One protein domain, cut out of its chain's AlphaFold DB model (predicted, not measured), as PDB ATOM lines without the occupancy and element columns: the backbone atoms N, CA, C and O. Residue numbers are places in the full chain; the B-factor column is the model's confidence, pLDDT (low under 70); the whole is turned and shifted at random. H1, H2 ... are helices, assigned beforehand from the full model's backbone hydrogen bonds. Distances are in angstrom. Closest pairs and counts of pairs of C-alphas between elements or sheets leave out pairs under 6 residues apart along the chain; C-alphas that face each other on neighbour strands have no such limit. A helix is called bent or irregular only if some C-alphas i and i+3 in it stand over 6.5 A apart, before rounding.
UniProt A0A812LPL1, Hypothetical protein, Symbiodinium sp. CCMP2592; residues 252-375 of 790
ATOM      1  N   SER A 252     -41.747  46.539  16.738       87.62
ATOM      2  CA  SER A 252     -40.603  46.643  15.814       87.62
ATOM      3  C   SER A 252     -39.252  46.619  16.544       87.62
ATOM      4  O   SER A 252     -38.371  45.832  16.198       87.62
ATOM      5  N   THR A 253     -39.138  47.391  17.630       92.38
ATOM      6  CA  THR A 253     -37.958  47.497  18.500       92.38
ATOM      7  C   THR A 253     -37.514  46.149  19.075       92.38
ATOM      8  O   THR A 253     -36.353  45.777  18.926       92.38
ATOM      9  N   LYS A 254     -38.443  45.357  19.634       94.44
ATOM     10  CA  LYS A 254     -38.134  44.029  20.197       94.44
ATOM     11  C   LYS A 254     -37.649  43.047  19.126       94.44
ATOM     12  O   LYS A 254     -36.848  42.163  19.414       94.44
ATOM     13  N   MET A 255     -38.108  43.199  17.883       95.12
ATOM     14  CA  MET A 255     -37.659  42.365  16.763       95.12
ATOM     15  C   MET A 255     -36.285  42.797  16.222       95.12
ATOM     16  O   MET A 255     -35.479  41.938  15.870       95.12
ATOM     17  N   VAL A 256     -35.986  44.102  16.212       97.00
ATOM     18  CA  VAL A 256     -34.634  44.635  15.951       97.00
ATOM     19  C   VAL A 256     -33.636  44.082  16.973       97.00
ATOM     20  O   VAL A 256     -32.565  43.604  16.601       97.00
ATOM     21  N   GLU A 257     -34.013  44.070  18.251       96.81
ATOM     22  CA  GLU A 257     -33.191  43.545  19.346       96.81
ATOM     23  C   GLU A 257     -32.995  42.033  19.266       96.81
ATOM     24  O   GLU A 257     -31.863  41.569  19.376       96.81
ATOM     25  N   ALA A 258     -34.051  41.263  18.987       96.69
ATOM     26  CA  ALA A 258     -33.942  39.820  18.781       96.69
ATOM     27  C   ALA A 258     -32.980  39.466  17.631       96.69
ATOM     28  O   ALA A 258     -32.193  38.525  17.756       96.69
ATOM     29  N   VAL A 259     -33.000  40.224  16.527       96.69
ATOM     30  CA  VAL A 259     -32.092  40.007  15.387       96.69
ATOM     31  C   VAL A 259     -30.653  40.413  15.727       96.69
ATOM     32  O   VAL A 259     -29.737  39.642  15.448       96.69
ATOM     33  N   ALA A 260     -30.437  41.559  16.381       96.81
ATOM     34  CA  ALA A 260     -29.102  41.983  16.815       96.81
ATOM     35  C   ALA A 260     -28.486  41.008  17.841       96.81
ATOM     36  O   ALA A 260     -27.312  40.646  17.738       96.81
ATOM     37  N   ALA A 261     -29.291  40.513  18.788       96.75
ATOM     38  CA  ALA A 261     -28.884  39.504  19.762       96.75
ATOM     39  C   ALA A 261     -28.604  38.138  19.112       96.75
ATOM     40  O   ALA A 261     -27.711  37.424  19.563       96.75
ATOM     41  N   ALA A 262     -29.320  37.770  18.042       96.69
ATOM     42  CA  ALA A 262     -29.005  36.569  17.275       96.69
ATOM     43  C   ALA A 262     -27.697  36.714  16.485       96.69
ATOM     44  O   ALA A 262     -26.897  35.784  16.505       96.69
ATOM     45  N   PHE A 263     -27.414  37.873  15.873       96.56
ATOM     46  CA  PHE A 263     -26.103  38.117  15.258       96.56
ATOM     47  C   PHE A 263     -24.962  38.009  16.284       96.56
ATOM     48  O   PHE A 263     -23.937  37.397  16.000       96.56
ATOM     49  N   ALA A 264     -25.161  38.512  17.507       95.75
ATOM     50  CA  ALA A 264     -24.177  38.415  18.587       95.75
ATOM     51  C   ALA A 264     -23.933  36.983  19.116       95.75
ATOM     52  O   ALA A 264     -22.947  36.771  19.833       95.75
ATOM     53  N   LYS A 265     -24.789  36.007  18.772       96.31
ATOM     54  CA  LYS A 265     -24.634  34.585  19.129       96.31
ATOM     55  C   LYS A 265     -23.852  33.762  18.102       96.31
ATOM     56  O   LYS A 265     -23.435  32.663  18.439       96.31
ATOM     57  N   GLU A 266     -23.624  34.279  16.897       95.62
ATOM     58  CA  GLU A 266     -22.872  33.596  15.836       95.62
ATOM     59  C   GLU A 266     -21.404  34.091  15.835       95.62
ATOM     60  O   GLU A 266     -21.151  35.219  15.397       95.62
ATOM     61  N   PRO A 267     -20.407  33.305  16.299       93.50
ATOM     62  CA  PRO A 267     -19.037  33.803  16.510       93.50
ATOM     63  C   PRO A 267     -18.394  34.364  15.236       93.50
ATOM     64  O   PRO A 267     -17.798  35.440  15.244       93.50
ATOM     65  N   ARG A 268     -18.637  33.698  14.105       91.50
ATOM     66  CA  ARG A 268     -18.111  34.076  12.787       91.50
ATOM     67  C   ARG A 268     -18.592  35.453  12.318       91.50
ATOM     68  O   ARG A 268     -17.892  36.101  11.548       91.50
ATOM     69  N   LEU A 269     -19.756  35.928  12.779       92.25
ATOM     70  CA  LEU A 269     -20.258  37.266  12.435       92.25
ATOM     71  C   LEU A 269     -19.537  38.377  13.215       92.25
ATOM     72  O   LEU A 269     -19.491  39.511  12.741       92.25
ATOM     73  N   LYS A 270     -18.965  38.052  14.386       91.56
ATOM     74  CA  LYS A 270     -18.071  38.935  15.151       91.56
ATOM     75  C   LYS A 270     -16.673  38.951  14.530       91.56
ATOM     76  O   LYS A 270     -16.181  40.018  14.189       91.56
ATOM     77  N   GLU A 271     -16.082  37.773  14.314       90.56
ATOM     78  CA  GLU A 271     -14.727  37.598  13.755       90.56
ATOM     79  C   GLU A 271     -14.541  38.261  12.381       90.56
ATOM     80  O   GLU A 271     -13.530  38.908  12.124       90.56
ATOM     81  N   VAL A 272     -15.506  38.077  11.476       85.31
ATOM     82  CA  VAL A 272     -15.402  38.498  10.067       85.31
ATOM     83  C   VAL A 272     -15.887  39.942   9.859       85.31
ATOM     84  O   VAL A 272     -15.684  40.524   8.787       85.31
ATOM     85  N   GLY A 273     -16.579  40.523  10.847       80.56
ATOM     86  CA  GLY A 273     -17.445  41.682  10.629       80.56
ATOM     87  C   GLY A 273     -18.395  41.448   9.445       80.56
ATOM     88  O   GLY A 273     -18.624  40.323   9.011       80.56
ATOM     89  N   LEU A 274     -18.932  42.505   8.839       65.38
ATOM     90  CA  LEU A 274     -19.946  42.396   7.786       65.38
ATOM     91  C   LEU A 274     -19.435  41.946   6.403       65.38
ATOM     92  O   LEU A 274     -20.214  41.913   5.447       65.38
ATOM     93  N   ALA A 275     -18.174  41.516   6.286       70.19
ATOM     94  CA  ALA A 275     -17.653  40.918   5.054       70.19
ATOM     95  C   ALA A 275     -18.394  39.618   4.657       70.19
ATOM     96  O   ALA A 275     -18.368  39.232   3.485       70.19
ATOM     97  N   PHE A 276     -19.139  38.984   5.578       68.75
ATOM     98  CA  PHE A 276     -20.033  37.862   5.258       68.75
ATOM     99  C   PHE A 276     -21.245  38.242   4.383       68.75
ATOM    100  O   PHE A 276     -21.780  37.356   3.721       68.75
ATOM    101  N   LEU A 277     -21.683  39.513   4.331       72.31
ATOM    102  CA  LEU A 277     -22.765  39.950   3.424       72.31
ATOM    103  C   LEU A 277     -22.272  40.426   2.046       72.31
ATOM    104  O   LEU A 277     -23.000  41.099   1.312       72.31
ATOM    105  N   CYS A 278     -21.061  40.054   1.644       79.75
ATOM    106  CA  CYS A 278     -20.686  40.106   0.236       79.75
ATOM    107  C   CYS A 278     -21.363  38.981  -0.570       79.75
ATOM    108  O   CYS A 278     -21.740  37.927  -0.047       79.75
ATOM    109  N   ASP A 279     -21.486  39.192  -1.881       77.25
ATOM    110  CA  ASP A 279     -21.745  38.118  -2.836       77.25
ATOM    111  C   ASP A 279     -20.533  37.173  -2.947       77.25
ATOM    112  O   ASP A 279     -19.442  37.450  -2.438       77.25
ATOM    113  N   HIS A 280     -20.686  36.056  -3.661       79.12
ATOM    114  CA  HIS A 280     -19.614  35.072  -3.862       79.12
ATOM    115  C   HIS A 280     -18.366  35.606  -4.617       79.12
ATOM    116  O   HIS A 280     -17.505  34.818  -5.018       79.12
ATOM    117  N   SER A 281     -18.313  36.895  -4.965       81.25
ATOM    118  CA  SER A 281     -17.174  37.577  -5.590       81.25
ATOM    119  C   SER A 281     -16.547  38.659  -4.704       81.25
ATOM    120  O   SER A 281     -15.667  39.377  -5.174       81.25
ATOM    121  N   GLY A 282     -16.975  38.764  -3.440       81.75
ATOM    122  CA  GLY A 282     -16.486  39.771  -2.497       81.75
ATOM    123  C   GLY A 282     -17.099  41.158  -2.710       81.75
ATOM    124  O   GLY A 282     -16.520  42.143  -2.264       81.75
ATOM    125  N   LYS A 283     -18.234  41.264  -3.419       83.06
ATOM    126  CA  LYS A 283     -18.862  42.549  -3.765       83.06
ATOM    127  C   LYS A 283     -20.242  42.705  -3.134       83.06
ATOM    128  O   LYS A 283     -20.970  41.739  -2.933       83.06
ATOM    129  N   LEU A 284     -20.627  43.950  -2.861       76.12
ATOM    130  CA  LEU A 284     -21.960  44.299  -2.359       76.12
ATOM    131  C   LEU A 284     -23.068  43.890  -3.350       76.12
ATOM    132  O   LEU A 284     -22.915  44.009  -4.569       76.12
ATOM    133  N   PHE A 285     -24.214  43.453  -2.817       74.44
ATOM    134  CA  PHE A 285     -25.345  42.885  -3.565       74.44
ATOM    135  C   PHE A 285     -26.089  43.871  -4.490       74.44
ATOM    136  O   PHE A 285     -27.242  44.250  -4.264       74.44
ATOM    137  N   THR A 286     -25.465  44.215  -5.613       73.81
ATOM    138  CA  THR A 286     -26.084  44.987  -6.704       73.81
ATOM    139  C   THR A 286     -27.165  44.200  -7.457       73.81
ATOM    140  O   THR A 286     -28.083  44.790  -8.027       73.81
ATOM    141  N   LYS A 287     -27.086  42.863  -7.464       80.75
ATOM    142  CA  LYS A 287     -27.943  41.967  -8.262       80.75
ATOM    143  C   LYS A 287     -28.789  41.027  -7.385       80.75
ATOM    144  O   LYS A 287     -28.774  41.076  -6.157       80.75
ATOM    145  N   LYS A 288     -29.605  40.191  -8.034       80.06
ATOM    146  CA  LYS A 288     -30.456  39.174  -7.392       80.06
ATOM    147  C   LYS A 288     -29.562  38.049  -6.832       80.06
ATOM    148  O   LYS A 288     -28.908  37.400  -7.647       80.06
ATOM    149  N   PRO A 289     -29.542  37.786  -5.509       83.00
ATOM    150  CA  PRO A 289     -28.592  36.847  -4.910       83.00
ATOM    151  C   PRO A 289     -28.760  35.432  -5.468       83.00
ATOM    152  O   PRO A 289     -29.885  34.959  -5.664       83.00
ATOM    153  N   SER A 290     -27.635  34.779  -5.737       86.44
ATOM    154  CA  SER A 290     -27.460  33.440  -6.297       86.44
ATOM    155  C   SER A 290     -27.647  32.327  -5.247       86.44
ATOM    156  O   SER A 290     -28.136  32.561  -4.145       86.44
ATOM    157  N   LEU A 291     -27.306  31.082  -5.602       84.88
ATOM    158  CA  LEU A 291     -27.222  29.966  -4.644       84.88
ATOM    159  C   LEU A 291     -25.890  29.920  -3.880       84.88
ATOM    160  O   LEU A 291     -25.861  29.376  -2.781       84.88
ATOM    161  N   LYS A 292     -24.804  30.474  -4.436       86.88
ATOM    162  CA  LYS A 292     -23.508  30.528  -3.740       86.88
ATOM    163  C   LYS A 292     -23.550  31.553  -2.616       86.88
ATOM    164  O   LYS A 292     -23.135  31.257  -1.508       86.88
ATOM    165  N   ASP A 293     -24.171  32.692  -2.889       86.06
ATOM    166  CA  ASP A 293     -24.347  33.786  -1.936       86.06
ATOM    167  C   ASP A 293     -25.098  33.324  -0.678       86.06
ATOM    168  O   ASP A 293     -24.679  33.609   0.435       86.06
ATOM    169  N   VAL A 294     -26.145  32.502  -0.843       87.69
ATOM    170  CA  VAL A 294     -26.875  31.880   0.279       87.69
ATOM    171  C   VAL A 294     -25.971  31.005   1.164       87.69
ATOM    172  O   VAL A 294     -26.212  30.949   2.363       87.69
ATOM    173  N   ARG A 295     -24.930  30.363   0.612       86.69
ATOM    174  CA  ARG A 295     -23.930  29.613   1.399       86.69
ATOM    175  C   ARG A 295     -22.915  30.544   2.068       86.69
ATOM    176  O   ARG A 295     -22.598  30.359   3.232       86.69
ATOM    177  N   CYS A 296     -22.426  31.563   1.358       87.06
ATOM    178  CA  CYS A 296     -21.480  32.543   1.909       87.06
ATOM    179  C   CYS A 296     -22.081  33.369   3.062       87.06
ATOM    180  O   CYS A 296     -21.352  33.808   3.940       87.06
ATOM    181  N   ASN A 297     -23.401  33.576   3.049       90.56
ATOM    182  CA  ASN A 297     -24.151  34.396   4.005       90.56
ATOM    183  C   ASN A 297     -24.942  33.534   5.027       90.56
ATOM    184  O   ASN A 297     -25.866  34.038   5.667       90.56
ATOM    185  N   GLN A 298     -24.665  32.226   5.120       94.25
ATOM    186  CA  GLN A 298     -25.548  31.238   5.761       94.25
ATOM    187  C   GLN A 298     -25.842  31.541   7.239       94.25
ATOM    188  O   GLN A 298     -27.008  31.567   7.632       94.25
ATOM    189  N   ASP A 299     -24.813  31.851   8.020       94.94
ATOM    190  CA  ASP A 299     -24.896  32.102   9.463       94.94
ATOM    191  C   ASP A 299     -25.805  33.312   9.768       94.94
ATOM    192  O   ASP A 299     -26.721  33.240  10.584       94.94
ATOM    193  N   ALA A 300     -25.666  34.406   9.011       95.06
ATOM    194  CA  ALA A 300     -26.519  35.591   9.142       95.06
ATOM    195  C   ALA A 300     -27.965  35.361   8.663       95.06
ATOM    196  O   ALA A 300     -28.908  35.953   9.195       95.06
ATOM    197  N   ILE A 301     -28.165  34.489   7.669       95.50
ATOM    198  CA  ILE A 301     -29.502  34.046   7.253       95.50
ATOM    199  C   ILE A 301     -30.155  33.232   8.379       95.50
ATOM    200  O   ILE A 301     -31.341  33.436   8.647       95.50
ATOM    201  N   PHE A 302     -29.409  32.351   9.051       95.12
ATOM    202  CA  PHE A 302     -29.905  31.594  10.201       95.12
ATOM    203  C   PHE A 302     -30.213  32.492  11.396       95.12
ATOM    204  O   PHE A 302     -31.321  32.391  11.917       95.12
ATOM    205  N   ALA A 303     -29.321  33.414  11.771       96.25
ATOM    206  CA  ALA A 303     -29.557  34.373  12.850       96.25
ATOM    207  C   ALA A 303     -30.882  35.133  12.657       96.25
ATOM    208  O   ALA A 303     -31.718  35.162  13.560       96.25
ATOM    209  N   VAL A 304     -31.142  35.652  11.446       96.56
ATOM    210  CA  VAL A 304     -32.419  36.314  11.126       96.56
ATOM    211  C   VAL A 304     -33.604  35.346  11.171       96.56
ATOM    212  O   VAL A 304     -34.653  35.697  11.708       96.56
ATOM    213  N   VAL A 305     -33.484  34.131  10.623       95.88
ATOM    214  CA  VAL A 305     -34.584  33.145  10.635       95.88
ATOM    215  C   VAL A 305     -34.927  32.699  12.061       95.88
ATOM    216  O   VAL A 305     -36.112  32.589  12.376       95.88
ATOM    217  N   LYS A 306     -33.920  32.514  12.923       95.38
ATOM    218  CA  LYS A 306     -34.045  32.116  14.332       95.38
ATOM    219  C   LYS A 306     -34.648  33.242  15.174       95.38
ATOM    220  O   LYS A 306     -35.678  33.040  15.800       95.38
ATOM    221  N   ALA A 307     -34.098  34.455  15.087       96.19
ATOM    222  CA  ALA A 307     -34.615  35.644  15.776       96.19
ATOM    223  C   ALA A 307     -36.079  35.987  15.458       96.19
ATOM    224  O   ALA A 307     -36.752  36.648  16.244       96.19
ATOM    225  N   THR A 308     -36.564  35.586  14.282       95.31
ATOM    226  CA  THR A 308     -37.895  35.959  13.788       95.31
ATOM    227  C   THR A 308     -38.858  34.776  13.742       95.31
ATOM    228  O   THR A 308     -39.943  34.914  13.181       95.31
ATOM    229  N   ASN A 309     -38.468  33.614  14.289       93.06
ATOM    230  CA  ASN A 309     -39.220  32.351  14.245       93.06
ATOM    231  C   ASN A 309     -39.770  32.034  12.840       93.06
ATOM    232  O   ASN A 309     -40.899  31.585  12.647       93.06
ATOM    233  N   GLY A 310     -38.962  32.330  11.816       89.81
ATOM    234  CA  GLY A 310     -39.347  32.193  10.419       89.81
ATOM    235  C   GLY A 310     -40.473  33.134   9.967       89.81
ATOM    236  O   GLY A 310     -41.267  32.738   9.111       89.81
ATOM    237  N   ALA A 311     -40.566  34.374  10.457       88.94
ATOM    238  CA  ALA A 311     -41.465  35.391   9.900       88.94
ATOM    239  C   ALA A 311     -41.124  35.713   8.425       88.94
ATOM    240  O   ALA A 311     -40.002  35.525   7.954       88.94
ATOM    241  N   SER A 312     -42.110  36.143   7.626       72.56
ATOM    242  CA  SER A 312     -41.924  36.363   6.173       72.56
ATOM    243  C   SER A 312     -41.620  37.810   5.778       72.56
ATOM    244  O   SER A 312     -41.134  38.043   4.669       72.56
ATOM    245  N   ARG A 313     -41.933  38.783   6.642       87.44
ATOM    246  CA  ARG A 313     -42.031  40.210   6.293       87.44
ATOM    247  C   ARG A 313     -41.210  41.093   7.230       87.44
ATOM    248  O   ARG A 313     -41.754  41.831   8.036       87.44
ATOM    249  N   LEU A 314     -39.893  41.061   7.063       93.88
ATOM    250  CA  LEU A 314     -39.002  42.049   7.674       93.88
ATOM    251  C   LEU A 314     -38.922  43.289   6.778       93.88
ATOM    252  O   LEU A 314     -38.861  43.171   5.544       93.88
ATOM    253  N   SER A 315     -38.934  44.486   7.361       96.44
ATOM    254  CA  SER A 315     -38.603  45.705   6.616       96.44
ATOM    255  C   SER A 315     -37.085  45.761   6.368       96.44
ATOM    256  O   SER A 315     -36.309  45.081   7.039       96.44
ATOM    257  N   ALA A 316     -36.642  46.516   5.356       96.75
ATOM    258  CA  ALA A 316     -35.203  46.705   5.150       96.75
ATOM    259  C   ALA A 316     -34.595  47.593   6.252       96.75
ATOM    260  O   ALA A 316     -33.437  47.396   6.609       96.75
ATOM    261  N   TYR A 317     -35.399  48.501   6.817       97.38
ATOM    262  CA  TYR A 317     -35.028  49.367   7.933       97.38
ATOM    263  C   TYR A 317     -34.824  48.575   9.229       97.38
ATOM    264  O   TYR A 317     -33.752  48.663   9.795       97.38
ATOM    265  N   MET A 318     -35.716  47.655   9.610       97.25
ATOM    266  CA  MET A 318     -35.496  46.797  10.794       97.25
ATOM    267  C   MET A 318     -34.202  45.973  10.694       97.25
ATOM    268  O   MET A 318     -33.534  45.733  11.694       97.25
ATOM    269  N   LEU A 319     -33.825  45.546   9.484       97.25
ATOM    270  CA  LEU A 319     -32.556  44.851   9.256       97.25
ATOM    271  C   LEU A 319     -31.348  45.805   9.243       97.25
ATOM    272  O   LEU A 319     -30.290  45.402   9.710       97.25
ATOM    273  N   ARG A 320     -31.498  47.054   8.773       97.19
ATOM    274  CA  ARG A 320     -30.511  48.137   8.961       97.19
ATOM    275  C   ARG A 320     -30.284  48.377  10.455       97.19
ATOM    276  O   ARG A 320     -29.150  48.330  10.906       97.19
ATOM    277  N   ASP A 321     -31.354  48.574  11.212       97.75
ATOM    278  CA  ASP A 321     -31.320  48.932  12.630       97.75
ATOM    279  C   ASP A 321     -30.708  47.799  13.468       97.75
ATOM    280  O   ASP A 321     -29.888  48.048  14.346       97.75
ATOM    281  N   ALA A 322     -31.022  46.540  13.138       97.44
ATOM    282  CA  ALA A 322     -30.414  45.378  13.781       97.44
ATOM    283  C   ALA A 322     -28.930  45.194  13.414       97.44
ATOM    284  O   ALA A 322     -28.149  44.761  14.257       97.44
ATOM    285  N   ILE A 323     -28.527  45.547  12.185       96.88
ATOM    286  CA  ILE A 323     -27.115  45.602  11.774       96.88
ATOM    287  C   ILE A 323     -26.363  46.683  12.560       96.88
ATOM    288  O   ILE A 323     -25.298  46.402  13.102       96.88
ATOM    289  N   LEU A 324     -26.924  47.892  12.655       97.25
ATOM    290  CA  LEU A 324     -26.315  49.010  13.377       97.25
ATOM    291  C   LEU A 324     -26.199  48.698  14.873       97.25
ATOM    292  O   LEU A 324     -25.111  48.814  15.427       97.25
ATOM    293  N   LYS A 325     -27.269  48.201  15.509       97.56
ATOM    294  CA  LYS A 325     -27.256  47.808  16.929       97.56
ATOM    295  C   LYS A 325     -26.313  46.628  17.197       97.56
ATOM    296  O   LYS A 325     -25.640  46.624  18.220       97.56
ATOM    297  N   PHE A 326     -26.182  45.669  16.275       97.06
ATOM    298  CA  PHE A 326     -25.140  44.637  16.359       97.06
ATOM    299  C   PHE A 326     -23.728  45.243  16.304       97.06
ATOM    300  O   PHE A 326     -22.878  44.859  17.105       97.06
ATOM    301  N   TYR A 327     -23.486  46.215  15.423       96.62
ATOM    302  CA  TYR A 327     -22.189  46.881  15.302       96.62
ATOM    303  C   TYR A 327     -21.816  47.714  16.530       96.62
ATOM    304  O   TYR A 327     -20.710  47.552  17.047       96.62
ATOM    305  N   THR A 328     -22.738  48.542  17.033       96.62
ATOM    306  CA  THR A 328     -22.544  49.333  18.257       96.62
ATOM    307  C   THR A 328     -22.255  48.423  19.451       96.62
ATOM    308  O   THR A 328     -21.237  48.591  20.114       96.62
ATOM    309  N   ASN A 329     -23.090  47.402  19.677       96.50
ATOM    310  CA  ASN A 329     -22.992  46.515  20.843       96.50
ATOM    311  C   ASN A 329     -21.753  45.598  20.850       96.50
ATOM    312  O   ASN A 329     -21.507  44.930  21.850       96.50
ATOM    313  N   ASN A 330     -21.020  45.495  19.739       96.00
ATOM    314  CA  ASN A 330     -19.813  44.669  19.623       96.00
ATOM    315  C   ASN A 330     -18.580  45.505  19.223       96.00
ATOM    316  O   ASN A 330     -17.556  44.932  18.863       96.00
ATOM    317  N   HIS A 331     -18.681  46.842  19.261       95.50
ATOM    318  CA  HIS A 331     -17.624  47.797  18.900       95.50
ATOM    319  C   HIS A 331     -16.968  47.526  17.527       95.50
ATOM    320  O   HIS A 331     -15.769  47.715  17.344       95.50
ATOM    321  N   LEU A 332     -17.763  47.091  16.540       95.19
ATOM    322  CA  LEU A 332     -17.276  46.664  15.216       95.19
ATOM    323  C   LEU A 332     -17.093  47.816  14.208       95.19
ATOM    324  O   LEU A 332     -16.734  47.571  13.053       95.19
ATOM    325  N   PHE A 333     -17.368  49.064  14.596       94.44
ATOM    326  CA  PHE A 333     -17.096  50.223  13.746       94.44
ATOM    327  C   PHE A 333     -15.596  50.569  13.752       94.44
ATOM    328  O   PHE A 333     -14.998  50.636  14.825       94.44
ATOM    329  N   PRO A 334     -14.980  50.843  12.585       92.69
ATOM    330  CA  PRO A 334     -13.662  51.469  12.526       92.69
ATOM    331  C   PRO A 334     -13.639  52.809  13.273       92.69
ATOM    332  O   PRO A 334     -14.643  53.522  13.300       92.69
ATOM    333  N   ALA A 335     -12.482  53.177  13.829       93.50
ATOM    334  CA  ALA A 335     -12.303  54.458  14.507       93.50
ATOM    335  C   ALA A 335     -12.737  55.636  13.609       93.50
ATOM    336  O   ALA A 335     -12.382  55.694  12.432       93.50
ATOM    337  N   GLY A 336     -13.530  56.557  14.166       93.06
ATOM    338  CA  GLY A 336     -14.119  57.684  13.435       93.06
ATOM    339  C   GLY A 336     -15.445  57.390  12.714       93.06
ATOM    340  O   GLY A 336     -16.047  58.321  12.186       93.06
ATOM    341  N   LEU A 337     -15.944  56.146  12.709       96.25
ATOM    342  CA  LEU A 337     -17.291  55.814  12.230       96.25
ATOM    343  C   LEU A 337     -18.241  55.503  13.393       96.25
ATOM    344  O   LEU A 337     -17.898  54.789  14.330       96.25
ATOM    345  N   CYS A 338     -19.473  56.002  13.291       96.56
ATOM    346  CA  CYS A 338     -20.570  55.724  14.218       96.56
ATOM    347  C   CYS A 338     -21.806  55.194  13.471       96.56
ATOM    348  O   CYS A 338     -21.862  55.204  12.234       96.56
ATOM    349  N   ALA A 339     -22.813  54.741  14.225       97.12
ATOM    350  CA  ALA A 339     -24.074  54.246  13.673       97.12
ATOM    351  C   ALA A 339     -24.905  55.339  12.975       97.12
ATOM    352  O   ALA A 339     -25.649  55.039  12.040       97.12
ATOM    353  N   ASP A 340     -24.772  56.590  13.415       97.12
ATOM    354  CA  ASP A 340     -25.616  57.714  12.991       97.12
ATOM    355  C   ASP A 340     -25.103  58.411  11.724       97.12
ATOM    356  O   ASP A 340     -25.868  59.081  11.033       97.12
ATOM    357  N   ALA A 341     -23.834  58.195  11.361       96.25
ATOM    358  CA  ALA A 341     -23.261  58.719  10.128       96.25
ATOM    359  C   ALA A 341     -24.035  58.211   8.892       96.25
ATOM    360  O   ALA A 341     -24.269  57.009   8.725       96.25
ATOM    361  N   GLU A 342     -24.400  59.123   7.987       96.75
ATOM    362  CA  GLU A 342     -25.265  58.830   6.832       96.75
ATOM    363  C   GLU A 342     -24.686  57.732   5.919       96.75
ATOM    364  O   GLU A 342     -25.413  56.887   5.381       96.75
ATOM    365  N   CYS A 343     -23.358  57.693   5.784       94.00
ATOM    366  CA  CYS A 343     -22.646  56.650   5.055       94.00
ATOM    367  C   CYS A 343     -22.870  55.261   5.682       94.00
ATOM    368  O   CYS A 343     -23.191  54.317   4.952       94.00
ATOM    369  N   THR A 344     -22.803  55.145   7.013       94.75
ATOM    370  CA  THR A 344     -23.082  53.925   7.786       94.75
ATOM    371  C   THR A 344     -24.554  53.520   7.685       94.75
ATOM    372  O   THR A 344     -24.859  52.361   7.398       94.75
ATOM    373  N   GLN A 345     -25.478  54.473   7.827       96.88
ATOM    374  CA  GLN A 345     -26.924  54.263   7.662       96.88
ATOM    375  C   GLN A 345     -27.257  53.707   6.269       96.88
ATOM    376  O   GLN A 345     -27.960  52.700   6.123       96.88
ATOM    377  N   THR A 346     -26.688  54.317   5.229       95.12
ATOM    378  CA  THR A 346     -26.871  53.933   3.824       95.12
ATOM    379  C   THR A 346     -26.233  52.576   3.506       95.12
ATOM    380  O   THR A 346     -26.794  51.774   2.753       95.12
ATOM    381  N   TRP A 347     -25.064  52.291   4.083       94.31
ATOM    382  CA  TRP A 347     -24.369  51.001   4.026       94.31
ATOM    383  C   TRP A 347     -25.219  49.890   4.661       94.31
ATOM    384  O   TRP A 347     -25.574  48.923   3.979       94.31
ATOM    385  N   ALA A 348     -25.666  50.073   5.904       95.62
ATOM    386  CA  ALA A 348     -26.510  49.121   6.620       95.62
ATOM    387  C   ALA A 348     -27.864  48.900   5.917       95.62
ATOM    388  O   ALA A 348     -28.355  47.772   5.870       95.62
ATOM    389  N   LEU A 349     -28.443  49.922   5.272       96.44
ATOM    390  CA  LEU A 349     -29.680  49.783   4.492       96.44
ATOM    391  C   LEU A 349     -29.492  48.970   3.199       96.44
ATOM    392  O   LEU A 349     -30.376  48.186   2.829       96.44
ATOM    393  N   LYS A 350     -28.346  49.099   2.516       94.50
ATOM    394  CA  LYS A 350     -27.989  48.235   1.370       94.50
ATOM    395  C   LYS A 350     -27.881  46.773   1.819       94.50
ATOM    396  O   LYS A 350     -28.425  45.887   1.154       94.50
ATOM    397  N   TYR A 351     -27.277  46.530   2.980       93.88
ATOM    398  CA  TYR A 351     -27.145  45.197   3.566       93.88
ATOM    399  C   TYR A 351     -28.465  44.605   4.082       93.88
ATOM    400  O   TYR A 351     -28.777  43.457   3.762       93.88
ATOM    401  N   GLY A 352     -29.314  45.384   4.757       95.94
ATOM    402  CA  GLY A 352     -30.657  44.951   5.154       95.94
ATOM    403  C   GLY A 352     -31.533  44.570   3.952       95.94
ATOM    404  O   GLY A 352     -32.247  43.565   3.979       95.94
ATOM    405  N   ASN A 353     -31.411  45.299   2.837       95.31
ATOM    406  CA  ASN A 353     -32.043  44.934   1.565       95.31
ATOM    407  C   ASN A 353     -31.497  43.626   0.966       95.31
ATOM    408  O   ASN A 353     -32.268  42.841   0.406       95.31
ATOM    409  N   ALA A 354     -30.192  43.369   1.075       93.75
ATOM    410  CA  ALA A 354     -29.580  42.121   0.625       93.75
ATOM    411  C   ALA A 354     -30.054  40.922   1.459       93.75
ATOM    412  O   ALA A 354     -30.565  39.942   0.907       93.75
ATOM    413  N   LEU A 355     -29.980  41.032   2.786       95.25
ATOM    414  CA  LEU A 355     -30.351  39.974   3.722       95.25
ATOM    415  C   LEU A 355     -31.847  39.630   3.631       95.25
ATOM    416  O   LEU A 355     -32.211  38.455   3.561       95.25
ATOM    417  N   LYS A 356     -32.717  40.635   3.445       95.81
ATOM    418  CA  LYS A 356     -34.143  40.445   3.111       95.81
ATOM    419  C   LYS A 356     -34.356  39.599   1.847       95.81
ATOM    420  O   LYS A 356     -35.234  38.731   1.817       95.81
ATOM    421  N   ARG A 357     -33.559  39.818   0.791       94.06
ATOM    422  CA  ARG A 357     -33.619  39.027  -0.458       94.06
ATOM    423  C   ARG A 357     -33.095  37.601  -0.259       94.06
ATOM    424  O   ARG A 357     -33.657  36.681  -0.855       94.06
ATOM    425  N   LEU A 358     -32.056  37.425   0.558       94.38
ATOM    426  CA  LEU A 358     -31.442  36.134   0.884       94.38
ATOM    427  C   LEU A 358     -32.371  35.254   1.724       94.38
ATOM    428  O   LEU A 358     -32.743  34.179   1.262       94.38
ATOM    429  N   VAL A 359     -32.852  35.733   2.875       95.31
ATOM    430  CA  VAL A 359     -33.827  35.026   3.733       95.31
ATOM    431  C   VAL A 359     -35.082  34.652   2.931       95.31
ATOM    432  O   VAL A 359     -35.524  33.498   2.926       95.31
ATOM    433  N   GLY A 360     -35.599  35.594   2.132       93.31
ATOM    434  CA  GLY A 360     -36.711  35.359   1.210       93.31
ATOM    435  C   GLY A 360     -36.396  34.412   0.039       93.31
ATOM    436  O   GLY A 360     -37.324  33.949  -0.632       93.31
ATOM    437  N   ARG A 361     -35.127  34.102  -0.260       92.56
ATOM    438  CA  ARG A 361     -34.715  33.047  -1.206       92.56
ATOM    439  C   ARG A 361     -34.600  31.703  -0.487       92.56
ATOM    440  O   ARG A 361     -35.231  30.750  -0.941       92.56
ATOM    441  N   THR A 362     -33.896  31.644   0.643       93.19
ATOM    442  CA  THR A 362     -33.701  30.435   1.462       93.19
ATOM    443  C   THR A 362     -35.037  29.815   1.858       93.19
ATOM    444  O   THR A 362     -35.286  28.658   1.530       93.19
ATOM    445  N   ARG A 363     -35.987  30.598   2.392       90.69
ATOM    446  CA  ARG A 363     -37.325  30.085   2.749       90.69
ATOM    447  C   ARG A 363     -38.078  29.452   1.571       90.69
ATOM    448  O   ARG A 363     -38.803  28.476   1.760       90.69
ATOM    449  N   ARG A 364     -37.921  29.976   0.347       91.88
ATOM    450  CA  ARG A 364     -38.539  29.389  -0.860       91.88
ATOM    451  C   ARG A 364     -37.863  28.088  -1.293       91.88
ATOM    452  O   ARG A 364     -38.542  27.245  -1.869       91.88
ATOM    453  N   ILE A 365     -36.573  27.915  -1.007       90.50
ATOM    454  CA  ILE A 365     -35.861  26.647  -1.206       90.50
ATOM    455  C   ILE A 365     -36.366  25.623  -0.178       90.50
ATOM    456  O   ILE A 365     -36.848  24.569  -0.580       90.50
ATOM    457  N   CYS A 366     -36.398  25.971   1.113       88.81
ATOM    458  CA  CYS A 366     -36.902  25.092   2.176       88.81
ATOM    459  C   CYS A 366     -38.371  24.677   1.964       88.81
ATOM    460  O   CYS A 366     -38.697  23.500   2.097       88.81
ATOM    461  N   LYS A 367     -39.263  25.606   1.567       90.69
ATOM    462  CA  LYS A 367     -40.665  25.256   1.259       90.69
ATOM    463  C   LYS A 367     -40.762  24.280   0.081       90.69
ATOM    464  O   LYS A 367     -41.557  23.350   0.158       90.69
ATOM    465  N   ARG A 368     -39.954  24.466  -0.972       88.94
ATOM    466  CA  ARG A 368     -39.909  23.546  -2.121       88.94
ATOM    467  C   ARG A 368     -39.420  22.156  -1.720       88.94
ATOM    468  O   ARG A 368     -40.073  21.188  -2.089       88.94
ATOM    469  N   ALA A 369     -38.348  22.076  -0.927       87.06
ATOM    470  CA  ALA A 369     -37.795  20.815  -0.434       87.06
ATOM    471  C   ALA A 369     -38.832  19.997   0.360       87.06
ATOM    472  O   ALA A 369     -39.011  18.811   0.091       87.06
ATOM    473  N   ARG A 370     -39.588  20.647   1.262       86.31
ATOM    474  CA  ARG A 370     -40.696  20.001   1.989       86.31
ATOM    475  C   ARG A 370     -41.784  19.486   1.045       86.31
ATOM    476  O   ARG A 370     -42.167  18.329   1.152       86.31
ATOM    477  N   THR A 371     -42.238  20.298   0.084       84.94
ATOM    478  CA  THR A 371     -43.257  19.842  -0.881       84.94
ATOM    479  C   THR A 371     -42.772  18.701  -1.778       84.94
ATOM    480  O   THR A 371     -43.576  17.850  -2.125       84.94
ATOM    481  N   SER A 372     -41.482  18.630  -2.125       74.94
ATOM    482  CA  SER A 372     -40.946  17.506  -2.910       74.94
ATOM    483  C   SER A 372     -40.768  16.211  -2.111       74.94
ATOM    484  O   SER A 372     -40.787  15.153  -2.727       74.94
ATOM    485  N   LYS A 373     -40.616  16.278  -0.778       69.50
ATOM    486  CA  LYS A 373     -40.577  15.093   0.102       69.50
ATOM    487  C   LYS A 373     -41.987  14.490   0.219       69.50
ATOM    488  O   LYS A 373     -42.213  13.391  -0.262       69.50
ATOM    489  N   VAL A 374     -42.979  15.317   0.571       68.75
ATOM    490  CA  VAL A 374     -44.412  14.937   0.643       68.75
ATOM    491  C   VAL A 374     -44.995  14.409  -0.687       68.75
ATOM    492  O   VAL A 374     -45.982  13.678  -0.674       68.75
ATOM    493  N   CYS A 375     -44.416  14.763  -1.840       56.78
ATOM    494  CA  CYS A 375     -44.798  14.197  -3.142       56.78
ATOM    495  C   CYS A 375     -44.064  12.897  -3.521       56.78
ATOM    496  O   CYS A 375     -44.465  12.273  -4.498       56.78
TER     497      CYS A 375
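This is residues 252 to 375 of the 790 residues of the protein "Hypothetical protein" of Symbiodinium sp. CCMP2592 (UniProt A0A812LPL1). One long helix, H7, runs along a cluster of six shorter helices, and beyond that cluster residues 366 to 375, of which 366 to 374 belong to H7, stick out as an arm. H6 and H5 cross H7, H1 covers both on the side away from H7, and the short H2, H3 and H4 complete the cluster. The printed part has 124 residues with seven named helices, H1 to H7 in order, and no named strand: all helix. It is compact, with a radius of gyration of the C-alphas of 14.5 A, and spans 55 by 33 by 24 A.

Start at H1, residues 252 to 263, which touches H5, residues 298 to 307, at a steep tilt of 40 degrees, opposite ways; their closest C-alphas, Ala 262 and Ala 303, are 5.0 A apart. H1 also touches H6, residues 316 to 329, with the C-alphas of Ala 260 and Ala 322 closest at 4.7 A. H2, residues 267 to 271, only just touches H5, with 3 pairs of C-alphas within 8 A, Leu 269 and Ala 300 closest at 7.3 A. H3, residues 273 to 277, is irregular, its C-alphas 273 and 276 standing 7.1 A apart. H3 and H4, residues 291 to 296, each only just touch the hub, H7, residues 342 to 374, with 3 pairs; closest are the C-alphas of Leu 277 and Tyr 351, 6.8 A, and of Val 294 and Leu 358, 6.3 A. H5 is about perpendicular to H7, 86 degrees, and touches its residues 355 to 359 alone, with the C-alphas of Ile 301 and Val 359 closest at 5.7 A. H6 touches residues 345 to 356 of H7 alone, at a steep tilt of 67 degrees, with the C-alphas of Leu 319 and Gly 352 closest at 4.5 A. H1 and H7 are apart. Every O i to N i+4 pair is within hydrogen-bond range in H1, H2, H5 and H6, against 28 of 29 in H7, 1 of 2 in H4 and 0 of 1 in H3, where 1 of 2 O i to N i+3 pairs is.

Find C-alpha 252 at (-40.603, 46.643, 15.814), where H1 begins its 16.8 A. H6 is 19.9 A long; H7 runs 48.3 A, to C-alpha 374 at (-44.412, 14.937, 0.643).

The C-alphas of Gly 336 and Cys 375 are farthest apart, 55.7 A. The printed part has no cut, and the links H3 to H4 and H6 to H7 are long. Look for pLDDT under 70 at residues 274, 276 and 373 to 375.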